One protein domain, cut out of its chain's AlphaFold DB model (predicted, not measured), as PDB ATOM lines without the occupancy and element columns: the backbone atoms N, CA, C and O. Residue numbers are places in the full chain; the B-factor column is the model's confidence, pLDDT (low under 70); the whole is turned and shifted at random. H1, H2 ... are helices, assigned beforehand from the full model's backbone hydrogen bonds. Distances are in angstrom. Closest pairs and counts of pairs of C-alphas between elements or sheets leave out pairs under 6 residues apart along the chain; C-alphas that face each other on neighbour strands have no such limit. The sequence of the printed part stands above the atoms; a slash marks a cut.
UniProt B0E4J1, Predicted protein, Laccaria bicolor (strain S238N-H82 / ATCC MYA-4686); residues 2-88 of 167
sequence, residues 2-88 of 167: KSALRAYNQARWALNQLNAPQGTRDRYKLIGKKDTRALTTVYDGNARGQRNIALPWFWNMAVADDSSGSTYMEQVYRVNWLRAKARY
ATOM      1  N   LYS A   2      35.764 -48.427   2.562       74.75
ATOM      2  CA  LYS A   2      36.438 -47.108   2.408       74.75
ATOM      3  C   LYS A   2      36.509 -46.574   0.962       74.75
ATOM      4  O   LYS A   2      36.621 -45.366   0.777       74.75
ATOM      5  N   SER A   3      36.517 -47.451  -0.043       81.94
ATOM      6  CA  SER A   3      36.496 -47.087  -1.469       81.94
ATOM      7  C   SER A   3      35.129 -46.546  -1.895       81.94
ATOM      8  O   SER A   3      35.052 -45.436  -2.408       81.94
ATOM      9  N   ALA A   4      34.051 -47.267  -1.577       83.06
ATOM     10  CA  ALA A   4      32.675 -46.850  -1.855       83.06
ATOM     11  C   ALA A   4      32.319 -45.505  -1.193       83.06
ATOM     12  O   ALA A   4      31.720 -44.643  -1.826       83.06
ATOM     13  N   LEU A   5      32.767 -45.280   0.050       85.75
ATOM     14  CA  LEU A   5      32.577 -43.999   0.742       85.75
ATOM     15  C   LEU A   5      33.249 -42.831  -0.001       85.75
ATOM     16  O   LEU A   5      32.685 -41.743  -0.101       85.75
ATOM     17  N   ARG A   6      34.466 -43.055  -0.513       87.19
ATOM     18  CA  ARG A   6      35.200 -42.052  -1.294       87.19
ATOM     19  C   ARG A   6      34.478 -41.745  -2.604       87.19
ATOM     20  O   ARG A   6      34.273 -40.572  -2.890       87.19
ATOM     21  N   ALA A   7      34.028 -42.775  -3.320       90.44
ATOM     22  CA  ALA A   7      33.262 -42.614  -4.554       90.44
ATOM     23  C   ALA A   7      31.957 -41.829  -4.326       90.44
ATOM     24  O   ALA A   7      31.689 -40.867  -5.040       90.44
ATOM     25  N   TYR A   8      31.195 -42.158  -3.276       90.25
ATOM     26  CA  TYR A   8      29.978 -41.423  -2.917       90.25
ATOM     27  C   TYR A   8      30.265 -39.949  -2.593       90.25
ATOM     28  O   TYR A   8      29.608 -39.051  -3.117       90.25
ATOM     29  N   ASN A   9      31.268 -39.679  -1.754       89.62
ATOM     30  CA  ASN A   9      31.605 -38.306  -1.374       89.62
ATOM     31  C   ASN A   9      32.131 -37.490  -2.566       89.62
ATOM     32  O   ASN A   9      31.852 -36.295  -2.647       89.62
ATOM     33  N   GLN A  10      32.831 -38.128  -3.506       92.06
ATOM     34  CA  GLN A  10      33.256 -37.508  -4.760       92.06
ATOM     35  C   GLN A  10      32.060 -37.190  -5.671       92.06
ATOM     36  O   GLN A  10      31.965 -36.075  -6.178       92.06
ATOM     37  N   ALA A  11      31.109 -38.117  -5.820       91.25
ATOM     38  CA  ALA A  11      29.881 -37.882  -6.582       91.25
ATOM     39  C   ALA A  11      29.033 -36.753  -5.968       91.25
ATOM     40  O   ALA A  11      28.543 -35.875  -6.675       91.25
ATOM     41  N   ARG A  12      28.926 -36.710  -4.636       90.69
ATOM     42  CA  ARG A  12      28.270 -35.614  -3.908       90.69
ATOM     43  C   ARG A  12      28.979 -34.275  -4.107       90.69
ATOM     44  O   ARG A  12      28.322 -33.247  -4.246       90.69
ATOM     45  N   TRP A  13      30.311 -34.271  -4.112       92.00
ATOM     46  CA  TRP A  13      31.083 -33.069  -4.418       92.00
ATOM     47  C   TRP A  13      30.768 -32.569  -5.832       92.00
ATOM     48  O   TRP A  13      30.447 -31.395  -5.991       92.00
ATOM     49  N   ALA A  14      30.735 -33.461  -6.826       92.88
ATOM     50  CA  ALA A  14      30.358 -33.110  -8.195       92.88
ATOM     51  C   ALA A  14      28.917 -32.568  -8.290       92.88
ATOM     52  O   ALA A  14      28.694 -31.555  -8.944       92.88
ATOM     53  N   LEU A  15      27.953 -33.162  -7.573       92.00
ATOM     54  CA  LEU A  15      26.572 -32.653  -7.489       92.00
ATOM     55  C   LEU A  15      26.500 -31.210  -6.970       92.00
ATOM     56  O   LEU A  15      25.686 -30.412  -7.438       92.00
ATOM     57  N   ASN A  16      27.358 -30.864  -6.011       89.38
ATOM     58  CA  ASN A  16      27.431 -29.500  -5.504       89.38
ATOM     59  C   ASN A  16      28.022 -28.539  -6.538       89.38
ATOM     60  O   ASN A  16      27.505 -27.430  -6.657       89.38
ATOM     61  N   GLN A  17      29.035 -28.976  -7.293       92.19
ATOM     62  CA  GLN A  17      29.674 -28.172  -8.340       92.19
ATOM     63  C   GLN A  17      28.764 -27.923  -9.543       92.19
ATOM     64  O   GLN A  17      28.732 -26.818 -10.073       92.19
ATOM     65  N   LEU A  18      27.963 -28.913  -9.936       92.69
ATOM     66  CA  LEU A  18      27.039 -28.827 -11.077       92.69
ATOM     67  C   LEU A  18      25.772 -28.000 -10.798       92.69
ATOM     68  O   LEU A  18      24.809 -28.048 -11.554       92.69
ATOM     69  N   ASN A  19      25.746 -27.275  -9.686       89.75
ATOM     70  CA  ASN A  19      24.607 -26.507  -9.215       89.75
ATOM     71  C   ASN A  19      23.258 -27.248  -9.202       89.75
ATOM     72  O   ASN A  19      22.225 -26.664  -9.529       89.75
ATOM     73  N   ALA A  20      23.263 -28.529  -8.810       89.62
ATOM     74  CA  ALA A  20      22.061 -29.360  -8.800       89.62
ATOM     75  C   ALA A  20      20.907 -28.721  -7.992       89.62
ATOM     76  O   ALA A  20      21.163 -27.986  -7.025       89.62
ATOM     77  N   PRO A  21      19.637 -29.030  -8.333       92.00
ATOM     78  CA  PRO A  21      18.479 -28.530  -7.603       92.00
ATOM     79  C   PRO A  21      18.612 -28.762  -6.097       92.00
ATOM     80  O   PRO A  21      19.098 -29.809  -5.659       92.00
ATOM     81  N   GLN A  22      18.161 -27.793  -5.299       86.06
ATOM     82  CA  GLN A  22      18.330 -27.818  -3.843       86.06
ATOM     83  C   GLN A  22      17.741 -29.090  -3.211       86.06
ATOM     84  O   GLN A  22      18.411 -29.740  -2.414       86.06
ATOM     85  N   GLY A  23      16.576 -29.548  -3.684       85.50
ATOM     86  CA  GLY A  23      15.976 -30.808  -3.228       85.50
ATOM     87  C   GLY A  23      16.857 -32.048  -3.449       85.50
ATOM     88  O   GLY A  23      16.832 -32.979  -2.645       85.50
ATOM     89  N   THR A  24      17.688 -32.062  -4.496       83.88
ATOM     90  CA  THR A  24      18.652 -33.145  -4.751       83.88
ATOM     91  C   THR A  24      19.836 -33.062  -3.791       83.88
ATOM     92  O   THR A  24      20.286 -34.079  -3.266       83.88
ATOM     93  N   ARG A  25      20.326 -31.852  -3.507       85.69
ATOM     94  CA  ARG A  25      21.434 -31.623  -2.565       85.69
ATOM     95  C   ARG A  25      21.047 -31.946  -1.121       85.69
ATOM     96  O   ARG A  25      21.846 -32.545  -0.403       85.69
ATOM     97  N   ASP A  26      19.817 -31.623  -0.728       86.00
ATOM     98  CA  ASP A  26      19.286 -31.909   0.609       86.00
ATOM     99  C   ASP A  26      19.054 -33.405   0.828       86.00
ATOM    100  O   ASP A  26      19.253 -33.927   1.933       86.00
ATOM    101  N   ARG A  27      18.678 -34.111  -0.247       85.19
ATOM    102  CA  ARG A  27      18.524 -35.565  -0.249       85.19
ATOM    103  C   ARG A  27      19.851 -36.270   0.017       85.19
ATOM    104  O   ARG A  27      19.864 -37.189   0.822       85.19
ATOM    105  N   TYR A  28      20.955 -35.858  -0.610       88.12
ATOM    106  CA  TYR A  28      22.254 -36.534  -0.486       88.12
ATOM    107  C   TYR A  28      23.181 -35.843   0.527       88.12
ATOM    108  O   TYR A  28      23.971 -34.954   0.194       88.12
ATOM    109  N   LYS A  29      23.136 -36.279   1.791       87.00
ATOM    110  CA  LYS A  29      23.978 -35.724   2.869       87.00
ATOM    111  C   LYS A  29      25.372 -36.366   2.892       87.00
ATOM    112  O   LYS A  29      25.646 -37.355   2.212       87.00
ATOM    113  N   LEU A  30      26.293 -35.774   3.653       87.12
ATOM    114  CA  LEU A  30      27.634 -36.332   3.849       87.12
ATOM    115  C   LEU A  30      27.542 -37.642   4.650       87.12
ATOM    116  O   LEU A  30      26.835 -37.688   5.657       87.12
ATOM    117  N   ILE A  31      28.274 -38.682   4.238       87.88
ATOM    118  CA  ILE A  31      28.409 -39.922   5.017       87.88
ATOM    119  C   ILE A  31      29.734 -39.861   5.781       87.88
ATOM    120  O   ILE A  31      30.816 -39.841   5.187       87.88
ATOM    121  N   GLY A  32      29.648 -39.796   7.110       84.25
ATOM    122  CA  GLY A  32      30.803 -39.776   8.001       84.25
ATOM    123  C   GLY A  32      31.178 -41.166   8.521       84.25
ATOM    124  O   GLY A  32      30.444 -42.138   8.373       84.25
ATOM    125  N   LYS A  33      32.307 -41.260   9.240       81.06
ATOM    126  CA  LYS A  33      32.742 -42.513   9.901       81.06
ATOM    127  C   LYS A  33      31.726 -43.048  10.923       81.06
ATOM    128  O   LYS A  33      31.688 -44.245  11.193       81.06
ATOM    129  N   LYS A  34      30.919 -42.163  11.514       79.62
ATOM    130  CA  LYS A  34      29.848 -42.529  12.454       79.62
ATOM    131  C   LYS A  34      28.724 -43.319  11.776       79.62
ATOM    132  O   LYS A  34      28.154 -44.205  12.398       79.62
ATOM    133  N   ASP A  35      28.483 -43.037  10.499       78.06
ATOM    134  CA  ASP A  35      27.392 -43.601   9.705       78.06
ATOM    135  C   ASP A  35      27.764 -44.963   9.096       78.06
ATOM    136  O   ASP A  35      26.899 -45.719   8.671       78.06
ATOM    137  N   THR A  36      29.059 -45.297   9.075       76.19
ATOM    138  CA  THR A  36      29.586 -46.573   8.561       76.19
ATOM    139  C   THR A  36      29.677 -47.671   9.619       76.19
ATOM    140  O   THR A  36      30.239 -48.732   9.353       76.19
ATOM    141  N   ARG A  37      29.202 -47.418  10.844       75.38
ATOM    142  CA  ARG A  37      29.190 -48.437  11.898       75.38
ATOM    143  C   ARG A  37      28.225 -49.552  11.503       75.38
ATOM    144  O   ARG A  37      27.126 -49.275  11.027       75.38
ATOM    145  N   ALA A  38      28.655 -50.798  11.692       68.38
ATOM    146  CA  ALA A  38      27.815 -51.953  11.417       68.38
ATOM    147  C   ALA A  38      26.532 -51.860  12.247       68.38
ATOM    148  O   ALA A  38      26.577 -51.586  13.451       68.38
ATOM    149  N   LEU A  39      25.395 -52.082  11.592       69.44
ATOM    150  CA  LEU A  39      24.117 -52.132  12.269       69.44
ATOM    151  C   LEU A  39      23.991 -53.490  12.962       69.44
ATOM    152  O   LEU A  39      23.515 -54.466  12.396       69.44
ATOM    153  N   THR A  40      24.437 -53.553  14.209       67.56
ATOM    154  CA  THR A  40      24.384 -54.774  15.020       67.56
ATOM    155  C   THR A  40      22.967 -55.142  15.461       67.56
ATOM    156  O   THR A  40      22.778 -56.201  16.038       67.56
ATOM    157  N   THR A  41      21.956 -54.326  15.144       64.00
ATOM    158  CA  THR A  41      20.566 -54.522  15.585       64.00
ATOM    159  C   THR A  41      19.911 -55.787  15.036       64.00
ATOM    160  O   THR A  41      18.946 -56.255  15.629       64.00
ATOM    161  N   VAL A  42      20.380 -56.302  13.893       62.88
ATOM    162  CA  VAL A  42      19.881 -57.556  13.295       62.88
ATOM    163  C   VAL A  42      20.577 -58.772  13.900       62.88
ATOM    164  O   VAL A  42      19.959 -59.815  14.062       62.88
ATOM    165  N   TYR A  43      21.856 -58.630  14.259       64.06
ATOM    166  CA  TYR A  43      22.662 -59.720  14.808       64.06
ATOM    167  C   TYR A  43      22.464 -59.904  16.317       64.06
ATOM    168  O   TYR A  43      22.470 -61.031  16.796       64.06
ATOM    169  N   ASP A  44      22.267 -58.814  17.061       66.75
ATOM    170  CA  ASP A  44      22.002 -58.828  18.498       66.75
ATOM    171  C   ASP A  44      20.915 -57.797  18.835       66.75
ATOM    172  O   ASP A  44      21.171 -56.634  19.165       66.75
ATOM    173  N   GLY A  45      19.660 -58.235  18.708       63.50
ATOM    174  CA  GLY A  45      18.482 -57.398  18.941       63.50
ATOM    175  C   GLY A  45      18.369 -56.858  20.372       63.50
ATOM    176  O   GLY A  45      17.724 -55.819  20.562       63.50
ATOM    177  N   ASN A  46      19.032 -57.509  21.339       69.94
ATOM    178  CA  ASN A  46      18.960 -57.218  22.774       69.94
ATOM    179  C   ASN A  46      20.239 -56.579  23.343       69.94
ATOM    180  O   ASN A  46      20.317 -56.344  24.553       69.94
ATOM    181  N   ALA A  47      21.221 -56.242  22.501       70.06
ATOM    182  CA  ALA A  47      22.437 -55.559  22.928       70.06
ATOM    183  C   ALA A  47      22.128 -54.285  23.746       70.06
ATOM    184  O   ALA A  47      21.408 -53.376  23.305       70.06
ATOM    185  N   ARG A  48      22.718 -54.176  24.947       66.88
ATOM    186  CA  ARG A  48      22.610 -52.968  25.789       66.88
ATOM    187  C   ARG A  48      23.173 -51.750  25.049       66.88
ATOM    188  O   ARG A  48      24.159 -51.833  24.327       66.88
ATOM    189  N   GLY A  49      22.543 -50.591  25.251       70.25
ATOM    190  CA  GLY A  49      22.989 -49.313  24.676       70.25
ATOM    191  C   GLY A  49      22.463 -49.004  23.269       70.25
ATOM    192  O   GLY A  49      22.723 -47.921  22.755       70.25
ATOM    193  N   GLN A  50      21.665 -49.888  22.659       68.75
ATOM    194  CA  GLN A  50      21.110 -49.656  21.316       68.75
ATOM    195  C   GLN A  50      19.785 -48.887  21.272       68.75
ATOM    196  O   GLN A  50      19.319 -48.519  20.195       68.75
ATOM    197  N   ARG A  51      19.182 -48.611  22.433       64.88
ATOM    198  CA  ARG A  51      17.848 -47.995  22.566       64.88
ATOM    199  C   ARG A  51      17.722 -46.640  21.849       64.88
ATOM    200  O   ARG A  51      16.670 -46.350  21.276       64.88
ATOM    201  N   ASN A  52      18.803 -45.855  21.843       68.44
ATOM    202  CA  ASN A  52      18.849 -44.496  21.289       68.44
ATOM    203  C   ASN A  52      19.709 -44.381  20.019       68.44
ATOM    204  O   ASN A  52      19.964 -43.274  19.552       68.44
ATOM    205  N   ILE A  53      20.172 -45.499  19.447       72.62
ATOM    206  CA  ILE A  53      20.958 -45.453  18.211       72.62
ATOM    207  C   ILE A  53      19.997 -45.221  17.047       72.62
ATOM    208  O   ILE A  53      19.202 -46.092  16.692       72.62
ATOM    209  N   ALA A  54      20.057 -44.022  16.472       69.75
ATOM    210  CA  ALA A  54      19.364 -43.709  15.235       69.75
ATOM    211  C   ALA A  54      20.091 -44.359  14.052       69.75
ATOM    212  O   ALA A  54      21.325 -44.353  13.989       69.75
ATOM    213  N   LEU A  55      19.324 -44.892  13.100       76.56
ATOM    214  CA  LEU A  55      19.880 -45.303  11.818       76.56
ATOM    215  C   LEU A  55      20.507 -44.095  11.109       76.56
ATOM    216  O   LEU A  55      19.937 -42.998  11.148       76.56
ATOM    217  N   PRO A  56      21.642 -44.290  10.420       82.38
ATOM    218  CA  PRO A  56      22.144 -43.301   9.483       82.38
ATOM    219  C   PRO A  56      21.064 -42.863   8.494       82.38
ATOM    220  O   PRO A  56      20.268 -43.669   8.015       82.38
ATOM    221  N   TRP A  57      21.072 -41.575   8.155       82.38
ATOM    222  CA  TRP A  57      20.036 -40.935   7.343       82.38
ATOM    223  C   TRP A  57      19.799 -41.625   5.985       82.38
ATOM    224  O   TRP A  57      18.670 -41.627   5.503       82.38
ATOM    225  N   PHE A  58      20.838 -42.230   5.394       80.38
ATOM    226  CA  PHE A  58      20.762 -42.876   4.082       80.38
ATOM    227  C   PHE A  58      19.912 -44.156   4.091       80.38
ATOM    228  O   PHE A  58      19.373 -44.520   3.055       80.38
ATOM    229  N   TRP A  59      19.722 -44.804   5.248       76.62
ATOM    230  CA  TRP A  59      18.831 -45.965   5.367       76.62
ATOM    231  C   TRP A  59      17.359 -45.598   5.195       76.62
ATOM    232  O   TRP A  59      16.579 -46.429   4.750       76.62
ATOM    233  N   ASN A  60      16.984 -44.355   5.504       72.44
ATOM    234  CA  ASN A  60      15.616 -43.859   5.332       72.44
ATOM    235  C   ASN A  60      15.369 -43.280   3.930       72.44
ATOM    236  O   ASN A  60      14.295 -42.740   3.670       72.44
ATOM    237  N   MET A  61      16.353 -43.339   3.029       72.81
ATOM    238  CA  MET A  61      16.128 -42.960   1.643       72.81
ATOM    239  C   MET A  61      15.311 -44.047   0.954       72.81
ATOM    240  O   MET A  61      15.753 -45.187   0.859       72.81
ATOM    241  N   ALA A  62      14.155 -43.673   0.411       60.75
ATOM    242  CA  ALA A  62      13.462 -44.478  -0.583       60.75
ATOM    243  C   ALA A  62      14.284 -44.454  -1.884       60.75
ATOM    244  O   ALA A  62      14.027 -43.658  -2.789       60.75
ATOM    245  N   VAL A  63      15.345 -45.260  -1.938       60.47
ATOM    246  CA  VAL A  63      15.983 -45.619  -3.202       60.47
ATOM    247  C   VAL A  63      15.037 -46.630  -3.825       60.47
ATOM    248  O   VAL A  63      14.851 -47.717  -3.284       60.47
ATOM    249  N   ALA A  64      14.325 -46.195  -4.860       48.00
ATOM    250  CA  ALA A  64      13.351 -47.020  -5.548       48.00
ATOM    251  C   ALA A  64      13.984 -48.369  -5.934       48.00
ATOM    252  O   ALA A  64      15.091 -48.399  -6.463       48.00
ATOM    253  N   ASP A  65      13.243 -49.442  -5.662       52.75
ATOM    254  CA  ASP A  65      13.377 -50.787  -6.242       52.75
ATOM    255  C   ASP A  65      14.359 -51.802  -5.607       52.75
ATOM    256  O   ASP A  65      14.133 -53.003  -5.730       52.75
ATOM    257  N   ASP A  66      15.360 -51.396  -4.818       54.59
ATOM    258  CA  ASP A  66      16.391 -52.348  -4.329       54.59
ATOM    259  C   ASP A  66      16.061 -53.091  -3.011       54.59
ATOM    260  O   ASP A  66      16.780 -54.010  -2.606       54.59
ATOM    261  N   SER A  67      14.995 -52.720  -2.290       53.31
ATOM    262  CA  SER A  67      14.675 -53.331  -0.984       53.31
ATOM    263  C   SER A  67      13.913 -54.656  -1.076       53.31
ATOM    264  O   SER A  67      13.875 -55.399  -0.094       53.31
ATOM    265  N   SER A  68      13.332 -54.973  -2.236       54.41
ATOM    266  CA  SER A  68      12.469 -56.144  -2.447       54.41
ATOM    267  C   SER A  68      13.235 -57.476  -2.492       54.41
ATOM    268  O   SER A  68      12.644 -58.529  -2.269       54.41
ATOM    269  N   GLY A  69      14.551 -57.445  -2.738       58.31
ATOM    270  CA  GLY A  69      15.371 -58.648  -2.930       58.31
ATOM    271  C   GLY A  69      16.127 -59.156  -1.696       58.31
ATOM    272  O   GLY A  69      16.710 -60.237  -1.750       58.31
ATOM    273  N   SER A  70      16.166 -58.407  -0.584       71.81
ATOM    274  CA  SER A  70      17.001 -58.755   0.576       71.81
ATOM    275  C   SER A  70      16.191 -58.935   1.857       71.81
ATOM    276  O   SER A  70      15.801 -57.966   2.509       71.81
ATOM    277  N   THR A  71      16.048 -60.188   2.297       76.88
ATOM    278  CA  THR A  71      15.413 -60.561   3.577       76.88
ATOM    279  C   THR A  71      16.077 -59.873   4.776       76.88
ATOM    280  O   THR A  71      15.430 -59.569   5.775       76.88
ATOM    281  N   TYR A  72      17.381 -59.595   4.677       75.50
ATOM    282  CA  TYR A  72      18.125 -58.850   5.691       75.50
ATOM    283  C   TYR A  72      17.653 -57.393   5.781       75.50
ATOM    284  O   TYR A  72      17.394 -56.902   6.879       75.50
ATOM    285  N   MET A  73      17.496 -56.708   4.643       74.94
ATOM    286  CA  MET A  73      17.031 -55.316   4.621       74.94
ATOM    287  C   MET A  73      15.609 -55.190   5.164       74.94
ATOM    288  O   MET A  73      15.340 -54.300   5.968       74.94
ATOM    289  N   GLU A  74      14.717 -56.111   4.802       78.50
ATOM    290  CA  GLU A  74      13.350 -56.142   5.330       78.50
ATOM    291  C   GLU A  74      13.331 -56.237   6.867       78.50
ATOM    292  O   GLU A  74      12.629 -55.474   7.539       78.50
ATOM    293  N   GLN A  75      14.165 -57.106   7.447       79.50
ATOM    294  CA  GLN A  75      14.292 -57.232   8.901       79.50
ATOM    295  C   GLN A  75      14.846 -55.960   9.554       79.50
ATOM    296  O   GLN A  75      14.330 -55.538  10.592       79.50
ATOM    297  N   VAL A  76      15.850 -55.314   8.947       77.56
ATOM    298  CA  VAL A  76      16.380 -54.018   9.413       77.56
ATOM    299  C   VAL A  76      15.263 -52.978   9.495       77.56
ATOM    300  O   VAL A  76      15.095 -52.327  10.532       77.56
ATOM    301  N   TYR A  77      14.481 -52.840   8.422       78.69
ATOM    302  CA  TYR A  77      13.386 -51.876   8.352       78.69
ATOM    303  C   TYR A  77      12.291 -52.178   9.372       78.69
ATOM    304  O   TYR A  77      11.881 -51.280  10.110       78.69
ATOM    305  N   ARG A  78      11.876 -53.445   9.480       82.31
ATOM    306  CA  ARG A  78      10.858 -53.888  10.439       82.31
ATOM    307  C   ARG A  78      11.269 -53.609  11.885       82.31
ATOM    308  O   ARG A  78      10.495 -53.014  12.633       82.31
ATOM    309  N   VAL A  79      12.480 -54.001  12.290       80.19
ATOM    310  CA  VAL A  79      12.979 -53.782  13.661       80.19
ATOM    311  C   VAL A  79      13.080 -52.292  13.971       80.19
ATOM    312  O   VAL A  79      12.700 -51.852  15.059       80.19
ATOM    313  N   ASN A  80      13.568 -51.492  13.023       78.81
ATOM    314  CA  ASN A  80      13.671 -50.056  13.229       78.81
ATOM    315  C   ASN A  80      12.297 -49.382  13.340       78.81
ATOM    316  O   ASN A  80      12.105 -48.545  14.224       78.81
ATOM    317  N   TRP A  81      11.340 -49.774  12.499       82.94
ATOM    318  CA  TRP A  81       9.969 -49.283  12.585       82.94
ATOM    319  C   TRP A  81       9.336 -49.632  13.936       82.94
ATOM    320  O   TRP A  81       8.830 -48.736  14.609       82.94
ATOM    321  N   LEU A  82       9.465 -50.881  14.400       85.06
ATOM    322  CA  LEU A  82       8.964 -51.306  15.714       85.06
ATOM    323  C   LEU A  82       9.568 -50.479  16.857       85.06
ATOM    324  O   LEU A  82       8.857 -50.054  17.763       85.06
ATOM    325  N   ARG A  83      10.874 -50.194  16.808       81.94
ATOM    326  CA  ARG A  83      11.545 -49.350  17.813       81.94
ATOM    327  C   ARG A  83      11.071 -47.899  17.764       81.94
ATOM    328  O   ARG A  83      10.899 -47.283  18.814       81.94
ATOM    329  N   ALA A  84      10.889 -47.340  16.569       83.75
ATOM    330  CA  ALA A  84      10.356 -45.994  16.396       83.75
ATOM    331  C   ALA A  84       8.919 -45.896  16.921       83.75
ATOM    332  O   ALA A  84       8.628 -44.984  17.691       83.75
ATOM    333  N   LYS A  85       8.072 -46.876  16.590       88.44
ATOM    334  CA  LYS A  85       6.696 -46.979  17.079       88.44
ATOM    335  C   LYS A  85       6.650 -47.113  18.601       88.44
ATOM    336  O   LYS A  85       6.009 -46.300  19.244       88.44
ATOM    337  N   ALA A  86       7.441 -48.009  19.192       88.44
ATOM    338  CA  ALA A  86       7.513 -48.165  20.646       88.44
ATOM    339  C   ALA A  86       8.015 -46.904  21.382       88.44
ATOM    340  O   ALA A  86       7.629 -46.657  22.523       88.44
ATOM    341  N   ARG A  87       8.902 -46.102  20.770       86.75
ATOM    342  CA  ARG A  87       9.297 -44.794  21.328       86.75
ATOM    343  C   ARG A  87       8.161 -43.786  21.238       86.75
ATOM    344  O   ARG A  87       7.925 -43.085  22.210       86.75
ATOM    345  N   TYR A  88       7.496 -43.731  20.089       90.69
ATOM    346  CA  TYR A  88       6.352 -42.857  19.878       90.69
ATOM    347  C   TYR A  88       5.217 -43.176  20.855       90.69
ATOM    348  O   TYR A  88       4.739 -42.268  21.521       90.69
TER     349      TYR A  88
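Overview. This is residues 2 to 88 of the 167 residues of the protein "Predicted protein" of Laccaria bicolor (strain S238N-H82 / ATCC MYA-4686) (UniProt B0E4J1). This is a loose, open arrangement of four separate helices: H1 with the short H2 folded back beside it at one end, H4 toward the other end, and the single short turn of H3 between them. A long loop, residues 28 to 56, runs from H2 out to the H4 end and back to H3, and residues 17 to 23 stick out at the H1 and H2 end. The printed part has 87 residues with four named helices, H1, H2, H3 and H4 in chain order, and no named strand; the class is all helix. The whole is loose, with a radius of gyration of the C-alphas of 15.2 A, and elongated, spanning 44 by 28 by 25 A.

Along the chain. H1, residues 2 to 17, begins at C-alpha 2 (36.438, -47.108, 2.408) and is 22.8 A long from first to last C-alpha. H2 is residues 22 to 27, 8.5 A, and H3 is residues 57 to 60, 5.7 A. H4, residues 71 to 88, measures 25.7 A and ends at C-alpha 88 (6.352, -42.857, 19.878).

Arrangement. H1 and H2 are close but not clearly touching; their closest C-alphas, those of Asn 16 and Arg 25, are 7.0 A apart. They run opposite ways at a shallow tilt of 14 degrees. H3 and H4 are apart from each other and from both H1 and H2. In H1, H2 and H4 every O i to N i+4 pair is within hydrogen-bond range; H3 is too short for such a pair, and its 1 O i to N i+3 pair is within range.

Size, cuts and confidence. The two farthest C-alphas, those of Leu 18 and Asn 46, are 44.9 A apart. The printed part has no cut. The link from H2 to H3 is long, with 29 residues. Mean pLDDT of the printed part is 78.1; 22 residues are under 70, among them residues 38 to 46 and 62 to 69.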